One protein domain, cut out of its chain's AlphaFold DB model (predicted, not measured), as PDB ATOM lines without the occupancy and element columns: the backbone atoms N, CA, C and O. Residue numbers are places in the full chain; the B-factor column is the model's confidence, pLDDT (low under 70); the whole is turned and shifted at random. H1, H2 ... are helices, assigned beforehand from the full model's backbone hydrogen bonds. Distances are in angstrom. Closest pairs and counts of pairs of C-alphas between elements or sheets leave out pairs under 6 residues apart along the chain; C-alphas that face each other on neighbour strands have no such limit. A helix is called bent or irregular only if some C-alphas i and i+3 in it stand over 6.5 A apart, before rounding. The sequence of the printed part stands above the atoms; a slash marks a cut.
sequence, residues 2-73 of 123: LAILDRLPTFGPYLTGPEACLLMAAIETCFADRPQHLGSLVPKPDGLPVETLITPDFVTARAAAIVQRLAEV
ATOM      1  N   LEU A   2     -64.322 -97.414  20.747       94.69
ATOM      2  CA  LEU A   2     -65.339 -97.036  19.745       94.69
ATOM      3  C   LEU A   2     -65.138 -97.738  18.390       94.69
ATOM      4  O   LEU A   2     -66.038 -98.429  17.941       94.69
ATOM      5  N   ALA A   3     -63.916 -97.725  17.850       95.75
ATOM      6  CA  ALA A   3     -63.602 -98.430  16.602       95.75
ATOM      7  C   ALA A   3     -63.895 -99.948  16.633       95.75
ATOM      8  O   ALA A   3     -64.195-100.535  15.602       95.75
ATOM      9  N   ILE A   4     -63.808-100.591  17.806       96.38
ATOM     10  CA  ILE A   4     -64.174-102.008  17.977       96.38
ATOM     11  C   ILE A   4     -65.698-102.147  17.992       96.38
ATOM     12  O   ILE A   4     -66.223-103.036  17.331       96.38
ATOM     13  N   LEU A   5     -66.404-101.269  18.714       95.44
ATOM     14  CA  LEU A   5     -67.869-101.270  18.781       95.44
ATOM     15  C   LEU A   5     -68.506-101.065  17.398       95.44
ATOM     16  O   LEU A   5     -69.498-101.720  17.106       95.44
ATOM     17  N   ASP A   6     -67.887-100.271  16.520       95.38
ATOM     18  CA  ASP A   6     -68.332-100.083  15.127       95.38
ATOM     19  C   ASP A   6     -68.299-101.376  14.288       95.38
ATOM     20  O   ASP A   6     -68.845-101.427  13.187       95.38
ATOM     21  N   ARG A   7     -67.629-102.428  14.777       95.56
ATOM     22  CA  ARG A   7     -67.533-103.748  14.131       95.56
ATOM     23  C   ARG A   7     -68.364-104.820  14.827       95.56
ATOM     24  O   ARG A   7     -68.326-105.978  14.416       95.56
ATOM     25  N   LEU A   8     -69.082-104.450  15.879       93.75
ATOM     26  CA  LEU A   8     -69.959-105.329  16.636       93.75
ATOM     27  C   LEU A   8     -71.428-105.009  16.309       93.75
ATOM     28  O   LEU A   8     -71.712-103.968  15.712       93.75
ATOM     29  N   PRO A   9     -72.378-105.893  16.664       93.12
ATOM     30  CA  PRO A   9     -73.798-105.601  16.505       93.12
ATOM     31  C   PRO A   9     -74.182-104.260  17.144       93.12
ATOM     32  O   PRO A   9     -73.780-103.964  18.271       93.12
ATOM     33  N   THR A  10     -74.963-103.458  16.419       92.19
ATOM     34  CA  THR A  10     -75.428-102.148  16.886       92.19
ATOM     35  C   THR A  10     -76.333-102.296  18.101       92.19
ATOM     36  O   THR A  10     -77.205-103.165  18.122       92.19
ATOM     37  N   PHE A  11     -76.144-101.429  19.093       92.62
ATOM     38  CA  PHE A  11     -76.973-101.432  20.294       92.62
ATOM     39  C   PHE A  11     -78.313-100.756  20.019       92.62
ATOM     40  O   PHE A  11     -78.384 -99.745  19.314       92.62
ATOM     41  N   GLY A  12     -79.374-101.312  20.594       90.81
ATOM     42  CA  GLY A  12     -80.691-100.694  20.579       90.81
ATOM     43  C   GLY A  12     -80.769 -99.402  21.413       90.81
ATOM     44  O   GLY A  12     -79.810 -99.002  22.075       90.81
ATOM     45  N   PRO A  13     -81.945 -98.749  21.439       92.50
ATOM     46  CA  PRO A  13     -82.181 -97.558  22.264       92.50
ATOM     47  C   PRO A  13     -82.139 -97.844  23.774       92.50
ATOM     48  O   PRO A  13     -82.005 -96.917  24.572       92.50
ATOM     49  N   TYR A  14     -82.249 -99.114  24.170       93.38
ATOM     50  CA  TYR A  14     -82.138 -99.572  25.551       93.38
ATOM     51  C   TYR A  14     -81.152-100.729  25.620       93.38
ATOM     52  O   TYR A  14     -81.222-101.639  24.798       93.38
ATOM     53  N   LEU A  15     -80.274-100.703  26.623       91.50
ATOM     54  CA  LEU A  15     -79.252-101.725  26.806       91.50
ATOM     55  C   LEU A  15     -79.868-103.011  27.375       91.50
ATOM     56  O   LEU A  15     -80.363-103.036  28.504       91.50
ATOM     57  N   THR A  16     -79.809-104.090  26.604       92.88
ATOM     58  CA  THR A  16     -80.190-105.441  27.026       92.88
ATOM     59  C   THR A  16     -79.044-106.148  27.758       92.88
ATOM     60  O   THR A  16     -77.887-105.735  27.698       92.88
ATOM     61  N   GLY A  17     -79.342-107.259  28.441       90.62
ATOM     62  CA  GLY A  17     -78.322-108.082  29.107       90.62
ATOM     63  C   GLY A  17     -77.194-108.552  28.171       90.62
ATOM     64  O   GLY A  17     -76.026-108.341  28.497       90.62
ATOM     65  N   PRO A  18     -77.500-109.137  26.995       89.81
ATOM     66  CA  PRO A  18     -76.477-109.523  26.021       89.81
ATOM     67  C   PRO A  18     -75.633-108.346  25.516       89.81
ATOM     68  O   PRO A  18     -74.412-108.469  25.431       89.81
ATOM     69  N   GLU A  19     -76.247-107.192  25.236       92.31
ATOM     70  CA  GLU A  19     -75.514-105.986  24.823       92.31
ATOM     71  C   GLU A  19     -74.621-105.450  25.951       92.31
ATOM     72  O   GLU A  19     -73.500-105.016  25.696       92.31
ATOM     73  N   ALA A  20     -75.059-105.538  27.211       92.00
ATOM     74  CA  ALA A  20     -74.233-105.190  28.364       92.00
ATOM     75  C   ALA A  20     -73.015-106.118  28.493       92.00
ATOM     76  O   ALA A  20     -71.905-105.639  28.723       92.00
ATOM     77  N   CYS A  21     -73.185-107.429  28.294       91.62
ATOM     78  CA  CYS A  21     -72.070-108.382  28.264       91.62
ATOM     79  C   CYS A  21     -71.090-108.077  27.124       91.62
ATOM     80  O   CYS A  21     -69.876-108.115  27.326       91.62
ATOM     81  N   LEU A  22     -71.610-107.730  25.945       92.94
ATOM     82  CA  LEU A  22     -70.810-107.334  24.789       92.94
ATOM     83  C   LEU A  22     -70.006-106.056  25.062       92.94
ATOM     84  O   LEU A  22     -68.800-106.014  24.813       92.94
ATOM     85  N   LEU A  23     -70.648-105.037  25.642       94.38
ATOM     86  CA  LEU A  23     -69.997-103.798  26.056       94.38
ATOM     87  C   LEU A  23     -68.916-104.055  27.115       94.38
ATOM     88  O   LEU A  23     -67.804-103.543  26.994       94.38
ATOM     89  N   MET A  24     -69.208-104.877  28.125       93.62
ATOM     90  CA  MET A  24     -68.241-105.248  29.161       93.62
ATOM     91  C   MET A  24     -67.038-105.989  28.580       93.62
ATOM     92  O   MET A  24     -65.904-105.644  28.906       93.62
ATOM     93  N   ALA A  25     -67.257-106.938  27.669       93.75
ATOM     94  CA  ALA A  25     -66.173-107.632  26.986       93.75
ATOM     95  C   ALA A  25     -65.294-106.654  26.188       93.75
ATOM     96  O   ALA A  25     -64.070-106.717  26.282       93.75
ATOM     97  N   ALA A  26     -65.893-105.693  25.475       95.38
ATOM     98  CA  ALA A  26     -65.147-104.658  24.759       95.38
ATOM     99  C   ALA A  26     -64.327-103.754  25.700       95.38
ATOM    100  O   ALA A  26     -63.180-103.410  25.386       95.38
ATOM    101  N   ILE A  27     -64.884-103.384  26.856       94.69
ATOM    102  CA  ILE A  27     -64.194-102.601  27.889       94.69
ATOM    103  C   ILE A  27     -62.999-103.381  28.448       94.69
ATOM    104  O   ILE A  27     -61.888-102.848  28.496       94.69
ATOM    105  N   GLU A  28     -63.203-104.638  28.842       92.75
ATOM    106  CA  GLU A  28     -62.146-105.512  29.361       92.75
ATOM    107  C   GLU A  28     -61.016-105.692  28.348       92.75
ATOM    108  O   GLU A  28     -59.850-105.514  28.702       92.75
ATOM    109  N   THR A  29     -61.353-105.960  27.082       93.44
ATOM    110  CA  THR A  29     -60.381-106.048  25.986       93.44
ATOM    111  C   THR A  29     -59.567-104.760  25.870       93.44
ATOM    112  O   THR A  29     -58.340-104.812  25.844       93.44
ATOM    113  N   CYS A  30     -60.204-103.585  25.902       93.81
ATOM    114  CA  CYS A  30     -59.484-102.310  25.826       93.81
ATOM    115  C   CYS A  30     -58.566-102.065  27.037       93.81
ATOM    116  O   CYS A  30     -57.483-101.496  26.889       93.81
ATOM    117  N   PHE A  31     -58.970-102.474  28.243       90.44
ATOM    118  CA  PHE A  31     -58.107-102.376  29.424       90.44
ATOM    119  C   PHE A  31     -56.921-103.344  29.360       90.44
ATOM    120  O   PHE A  31     -55.810-102.971  29.763       90.44
ATOM    121  N   ALA A  32     -57.138-104.555  28.843       90.38
ATOM    122  CA  ALA A  32     -56.093-105.544  28.612       90.38
ATOM    123  C   ALA A  32     -55.079-105.047  27.571       90.38
ATOM    124  O   ALA A  32     -53.883-105.074  27.846       90.38
ATOM    125  N   ASP A  33     -55.549-104.459  26.470       93.38
ATOM    126  CA  ASP A  33     -54.707-103.941  25.382       93.38
ATOM    127  C   ASP A  33     -53.991-102.623  25.714       93.38
ATOM    128  O   ASP A  33     -53.074-102.220  25.001       93.38
ATOM    129  N   ARG A  34     -54.385-101.921  26.790       90.56
ATOM    130  CA  ARG A  34     -53.761-100.642  27.170       90.56
ATOM    131  C   ARG A  34     -52.228-100.794  27.260       90.56
ATOM    132  O   ARG A  34     -51.801-101.662  28.025       90.56
ATOM    133  N   PRO A  35     -51.421 -99.927  26.613       91.94
ATOM    134  CA  PRO A  35     -49.962-100.082  26.558       91.94
ATOM    135  C   PRO A  35     -49.296-100.083  27.933       91.94
ATOM    136  O   PRO A  35     -48.249-100.685  28.126       91.94
ATOM    137  N   GLN A  36     -49.887 -99.369  28.893       93.00
ATOM    138  CA  GLN A  36     -49.320 -99.103  30.209       93.00
ATOM    139  C   GLN A  36     -50.264 -99.482  31.359       93.00
ATOM    140  O   GLN A  36     -51.494 -99.542  31.208       93.00
ATOM    141  N   HIS A  37     -49.698 -99.701  32.549       86.38
ATOM    142  CA  HIS A  37     -50.462-100.031  33.756       86.38
ATOM    143  C   HIS A  37     -51.420 -98.904  34.160       86.38
ATOM    144  O   HIS A  37     -51.108 -97.715  34.034       86.38
ATOM    145  N   LEU A  38     -52.615 -99.263  34.641       80.94
ATOM    146  CA  LEU A  38     -53.669 -98.301  34.968       80.94
ATOM    147  C   LEU A  38     -53.197 -97.276  36.012       80.94
ATOM    148  O   LEU A  38     -52.768 -97.643  37.100       80.94
ATOM    149  N   GLY A  39     -53.306 -95.986  35.683       76.88
ATOM    150  CA  GLY A  39     -52.863 -94.901  36.571       76.88
ATOM    151  C   GLY A  39     -51.344 -94.711  36.645       76.88
ATOM    152  O   GLY A  39     -50.876 -94.009  37.532       76.88
ATOM    153  N   SER A  40     -50.590 -95.318  35.726       83.44
ATOM    154  CA  SER A  40     -49.141 -95.188  35.604       83.44
ATOM    155  C   SER A  40     -48.738 -94.892  34.153       83.44
ATOM    156  O   SER A  40     -49.517 -95.129  33.224       83.44
ATOM    157  N   LEU A  41     -47.519 -94.376  33.977       86.38
ATOM    158  CA  LEU A  41     -46.828 -94.276  32.687       86.38
ATOM    159  C   LEU A  41     -45.929 -95.491  32.411       86.38
ATOM    160  O   LEU A  41     -45.356 -95.583  31.333       86.38
ATOM    161  N   VAL A  42     -45.817 -96.423  33.363       90.12
ATOM    162  CA  VAL A  42     -45.018 -97.647  33.221       90.12
ATOM    163  C   VAL A  42     -45.665 -98.567  32.176       90.12
ATOM    164  O   VAL A  42     -46.795 -99.019  32.414       90.12
ATOM    165  N   PRO A  43     -44.984 -98.852  31.048       91.19
ATOM    166  CA  PRO A  43     -45.472 -99.779  30.034       91.19
ATOM    167  C   PRO A  43     -45.697-101.178  30.613       91.19
ATOM    168  O   PRO A  43     -44.994-101.594  31.535       91.19
ATOM    169  N   LYS A  44     -46.667-101.908  30.067       91.81
ATOM    170  CA  LYS A  44     -46.807-103.338  30.332       91.81
ATOM    171  C   LYS A  44     -45.715-104.102  29.572       91.81
ATOM    172  O   LYS A  44     -45.318-103.647  28.499       91.81
ATOM    173  N   PRO A  45     -45.264-105.267  30.068       89.38
ATOM    174  CA  PRO A  45     -44.284-106.097  29.362       89.38
ATOM    175  C   PRO A  45     -44.715-106.492  27.939       89.38
ATOM    176  O   PRO A  45     -43.880-106.605  27.051       89.38
ATOM    177  N   ASP A  46     -46.016-106.674  27.733       88.00
ATOM    178  CA  ASP A  46     -46.685-107.034  26.479       88.00
ATOM    179  C   ASP A  46     -47.440-105.849  25.843       88.00
ATOM    180  O   ASP A  46     -48.271-106.028  24.953       88.00
ATOM    181  N   GLY A  47     -47.174-104.625  26.308       88.69
ATOM    182  CA  GLY A  47     -47.837-103.419  25.828       88.69
ATOM    183  C   GLY A  47     -47.465-103.106  24.380       88.69
ATOM    184  O   GLY A  47     -46.296-102.899  24.060       88.69
ATOM    185  N   LEU A  48     -48.470-103.021  23.509       91.62
ATOM    186  CA  LEU A  48     -48.281-102.597  22.123       91.62
ATOM    187  C   LEU A  48     -48.247-101.061  22.008       91.62
ATOM    188  O   LEU A  48     -48.885-100.375  22.815       91.62
ATOM    189  N   PRO A  49     -47.561-100.505  20.992       91.19
ATOM    190  CA  PRO A  49     -47.642 -99.083  20.666       91.19
ATOM    191  C   PRO A  49     -49.087 -98.642  20.411       91.19
ATOM    192  O   PRO A  49     -49.891 -99.395  19.856       91.19
ATOM    193  N   VAL A  50     -49.421 -97.406  20.790       89.62
ATOM    194  CA  VAL A  50     -50.789 -96.869  20.669       89.62
ATOM    195  C   VAL A  50     -51.269 -96.885  19.218       89.62
ATOM    196  O   VAL A  50     -52.435 -97.169  18.955       89.62
ATOM    197  N   GLU A  51     -50.364 -96.632  18.280       93.44
ATOM    198  CA  GLU A  51     -50.627 -96.587  16.846       93.44
ATOM    199  C   GLU A  51     -51.095 -97.952  16.335       93.44
ATOM    200  O   GLU A  51     -52.002 -98.026  15.509       93.44
ATOM    201  N   THR A  52     -50.544 -99.043  16.878       94.94
ATOM    202  CA  THR A  52     -50.962-100.411  16.551       94.94
ATOM    203  C   THR A  52     -52.399-100.674  16.999       94.94
ATOM    204  O   THR A  52     -53.171-101.275  16.249       94.94
ATOM    205  N   LEU A  53     -52.782-100.173  18.180       94.75
ATOM    206  CA  LEU A  53     -54.091-100.414  18.803       94.75
ATOM    207  C   LEU A  53     -55.272 -99.808  18.029       94.75
ATOM    208  O   LEU A  53     -56.422-100.172  18.280       94.75
ATOM    209  N   ILE A  54     -55.000 -98.876  17.114       94.00
ATOM    210  CA  ILE A  54     -56.012 -98.206  16.287       94.00
ATOM    211  C   ILE A  54     -55.964 -98.630  14.815       94.00
ATOM    212  O   ILE A  54     -56.760 -98.136  14.018       94.00
ATOM    213  N   THR A  55     -55.064 -99.544  14.438       97.25
ATOM    214  CA  THR A  55     -55.027-100.055  13.061       97.25
ATOM    215  C   THR A  55     -56.301-100.845  12.731       97.25
ATOM    216  O   THR A  55     -56.825-101.555  13.597       97.25
ATOM    217  N   PRO A  56     -56.807-100.773  11.485       97.62
ATOM    218  CA  PRO A  56     -58.008-101.507  11.086       97.62
ATOM    219  C   PRO A  56     -57.914-103.018  11.334       97.62
ATOM    220  O   PRO A  56     -58.890-103.622  11.785       97.62
ATOM    221  N   ASP A  57     -56.747-103.616  11.087       97.81
ATOM    222  CA  ASP A  57     -56.521-105.054  11.260       97.81
ATOM    223  C   ASP A  57     -56.566-105.454  12.734       97.81
ATOM    224  O   ASP A  57     -57.250-106.411  13.098       97.81
ATOM    225  N   PHE A  58     -55.915-104.677  13.606       97.19
ATOM    226  CA  PHE A  58     -55.956-104.912  15.047       97.19
ATOM    227  C   PHE A  58     -57.381-104.795  15.595       97.19
ATOM    228  O   PHE A  58     -57.852-105.673  16.318       97.19
ATOM    229  N   VAL A  59     -58.099-103.737  15.205       97.75
ATOM    230  CA  VAL A  59     -59.497-103.511  15.600       97.75
ATOM    231  C   VAL A  59     -60.389-104.670  15.148       97.75
ATOM    232  O   VAL A  59     -61.198-105.166  15.934       97.75
ATOM    233  N   THR A  60     -60.212-105.139  13.910       97.94
ATOM    234  CA  THR A  60     -60.971-106.268  13.351       97.94
ATOM    235  C   THR A  60     -60.678-107.560  14.111       97.94
ATOM    236  O   THR A  60     -61.607-108.263  14.510       97.94
ATOM    237  N   ALA A  61     -59.403-107.843  14.388       97.56
ATOM    238  CA  ALA A  61     -58.996-109.013  15.157       97.56
ATOM    239  C   ALA A  61     -59.574-108.996  16.583       97.56
ATOM    240  O   ALA A  61     -60.029-110.025  17.084       97.56
ATOM    241  N   ARG A  62     -59.609-107.829  17.240       97.44
ATOM    242  CA  ARG A  62     -60.197-107.690  18.581       97.44
ATOM    243  C   ARG A  62     -61.711-107.839  18.595       97.44
ATOM    244  O   ARG A  62     -62.225-108.510  19.486       97.44
ATOM    245  N   ALA A  63     -62.418-107.285  17.612       97.25
ATOM    246  CA  ALA A  63     -63.859-107.491  17.482       97.25
ATOM    247  C   ALA A  63     -64.198-108.984  17.315       97.25
ATOM    248  O   ALA A  63     -65.057-109.502  18.030       97.25
ATOM    249  N   ALA A  64     -63.466-109.698  16.453       96.62
ATOM    250  CA  ALA A  64     -63.644-111.138  16.259       96.62
ATOM    251  C   ALA A  64     -63.379-111.941  17.546       96.62
ATOM    252  O   ALA A  64     -64.186-112.791  17.918       96.62
ATOM    253  N   ALA A  65     -62.299-111.624  18.267       95.38
ATOM    254  CA  ALA A  65     -61.965-112.282  19.530       95.38
ATOM    255  C   ALA A  65     -63.042-112.082  20.613       95.38
ATOM    256  O   ALA A  65     -63.321-113.000  21.382       95.38
ATOM    257  N   ILE A  66     -63.677-110.904  20.672       95.12
ATOM    258  CA  ILE A  66     -64.791-110.639  21.598       95.12
ATOM    259  C   ILE A  66     -65.991-111.532  21.272       95.12
ATOM    260  O   ILE A  66     -66.541-112.163  22.175       95.12
ATOM    261  N   VAL A  67     -66.383-111.609  19.996       93.06
ATOM    262  CA  VAL A  67     -67.508-112.452  19.556       93.06
ATOM    263  C   VAL A  67     -67.236-113.920  19.874       93.06
ATOM    264  O   VAL A  67     -68.095-114.591  20.444       93.06
ATOM    265  N   GLN A  68     -66.026-114.396  19.578       92.19
ATOM    266  CA  GLN A  68     -65.608-115.761  19.885       92.19
ATOM    267  C   GLN A  68     -65.672-116.047  21.393       92.19
ATOM    268  O   GLN A  68     -66.297-117.021  21.810       92.19
ATOM    269  N   ARG A  69     -65.109-115.162  22.226       89.44
ATOM    270  CA  ARG A  69     -65.123-115.300  23.691       89.44
ATOM    271  C   ARG A  69     -66.543-115.412  24.248       89.44
ATOM    272  O   ARG A  69     -66.784-116.210  25.148       89.44
ATOM    273  N   LEU A  70     -67.480-114.607  23.749       87.75
ATOM    274  CA  LEU A  70     -68.868-114.628  24.221       87.75
ATOM    275  C   LEU A  70     -69.636-115.874  23.764       87.75
ATOM    276  O   LEU A  70     -70.575-116.276  24.444       87.75
ATOM    277  N   ALA A  71     -69.237-116.491  22.650       85.62
ATOM    278  CA  ALA A  71     -69.801-117.760  22.199       85.62
ATOM    279  C   ALA A  71     -69.277-118.958  23.015       85.62
ATOM    280  O   ALA A  71     -70.016-119.911  23.251       85.62
ATOM    281  N   GLU A  72     -68.014-118.912  23.447       81.31
ATOM    282  CA  GLU A  72     -67.343-120.011  24.157       81.31
ATOM    283  C   GLU A  72     -67.636-120.052  25.665       81.31
ATOM    284  O   GLU A  72     -67.511-121.107  26.286       81.31
ATOM    285  N   VAL A  73     -68.025-118.928  26.273       64.38
ATOM    286  CA  VAL A  73     -68.274-118.841  27.719       64.38
ATOM    287  C   VAL A  73     -69.779-118.955  28.009       64.38
ATOM    288  O   VAL A  73     -70.484-117.946  27.939       64.38
TER     289      VAL A  73
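AT A GLANCE: This is residues 2 to 73 of the 123 residues of an uncharacterized protein of Mesorhizobium sp. LNHC221B00 (UniProt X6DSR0). Two long helices, H2 and H4, cross at a steep angle as an X, and the short helix H1 packs on H4 with its residues near Val 59. A long loop, residues 34 to 49, carries the chain away past the last residues of H2 and back to the short helix H3, which comes just before H4; this loop lies at one end of the longest axis and the link between H1 and H2 reaches the other. The printed part has 72 residues with four named helices, in the order H1, H2, H3, H4, and no named strand, and its class is all helix. It is only just compact, close to loose, with a radius of gyration of the C-alphas of 13.3 A, and it spans 37 by 25 by 25 A.

IN THESE COORDINATES: H1 is residues 2 to 5, 5.0 A from first to last C-alpha, and begins with C-alpha 2 at (-65.339, -97.036, 19.745). H2 is residues 17 to 33, 24.3 A long, from C-alpha 17 at (-78.322, -108.082, 29.107). H3 is residues 50 to 53, 5.2 A long. H4 is residues 56 to 72, 24.5 A long, and ends with C-alpha 72 at (-67.343, -120.011, 24.157). None of the helices is bent.

HOW THE PARTS SIT: H2 and H4 touch, with the C-alphas of Ala 25 and Ile 66 the closest at 6.3 A, and H2 does so with residues 22 to 29 alone. They run opposite ways at a steep tilt of 50 degrees. H1 touches H4, which meets it with residues 59 to 63 alone; the closest C-alphas are those of Ile 4 and Val 59, 5.5 A apart. H1 and H2 only just touch, with 3 pairs of C-alphas within 8 A, the closest being Ile 4 and Ala 26 at 7.3 A; H2 does so with residues 23 to 26 alone. H3 touches no helix. It is close to H4 but not clearly touching, with the C-alphas of Thr 52 and Phe 58 the closest at 6.9 A. It is likewise close to H2 but not clearly touching, with the C-alphas of Asp 33 and Leu 53 the closest at 7.5 A. H1 and H3 are apart. Every O i to N i+4 pair is within hydrogen-bond range in H2 and H4, while H1 and H3 are too short for such a pair.

THE WHOLE: The two C-alphas farthest apart are those of Pro 13 and Pro 45, 39.5 A. The printed part has no cut. The links H1 to H2 and H2 to H3 are long, with 11 and 16 residues, and the link H3 to H4, 2 residues, is tight. The mean pLDDT of the printed part is 91.9, and residue 73 alone is under 70.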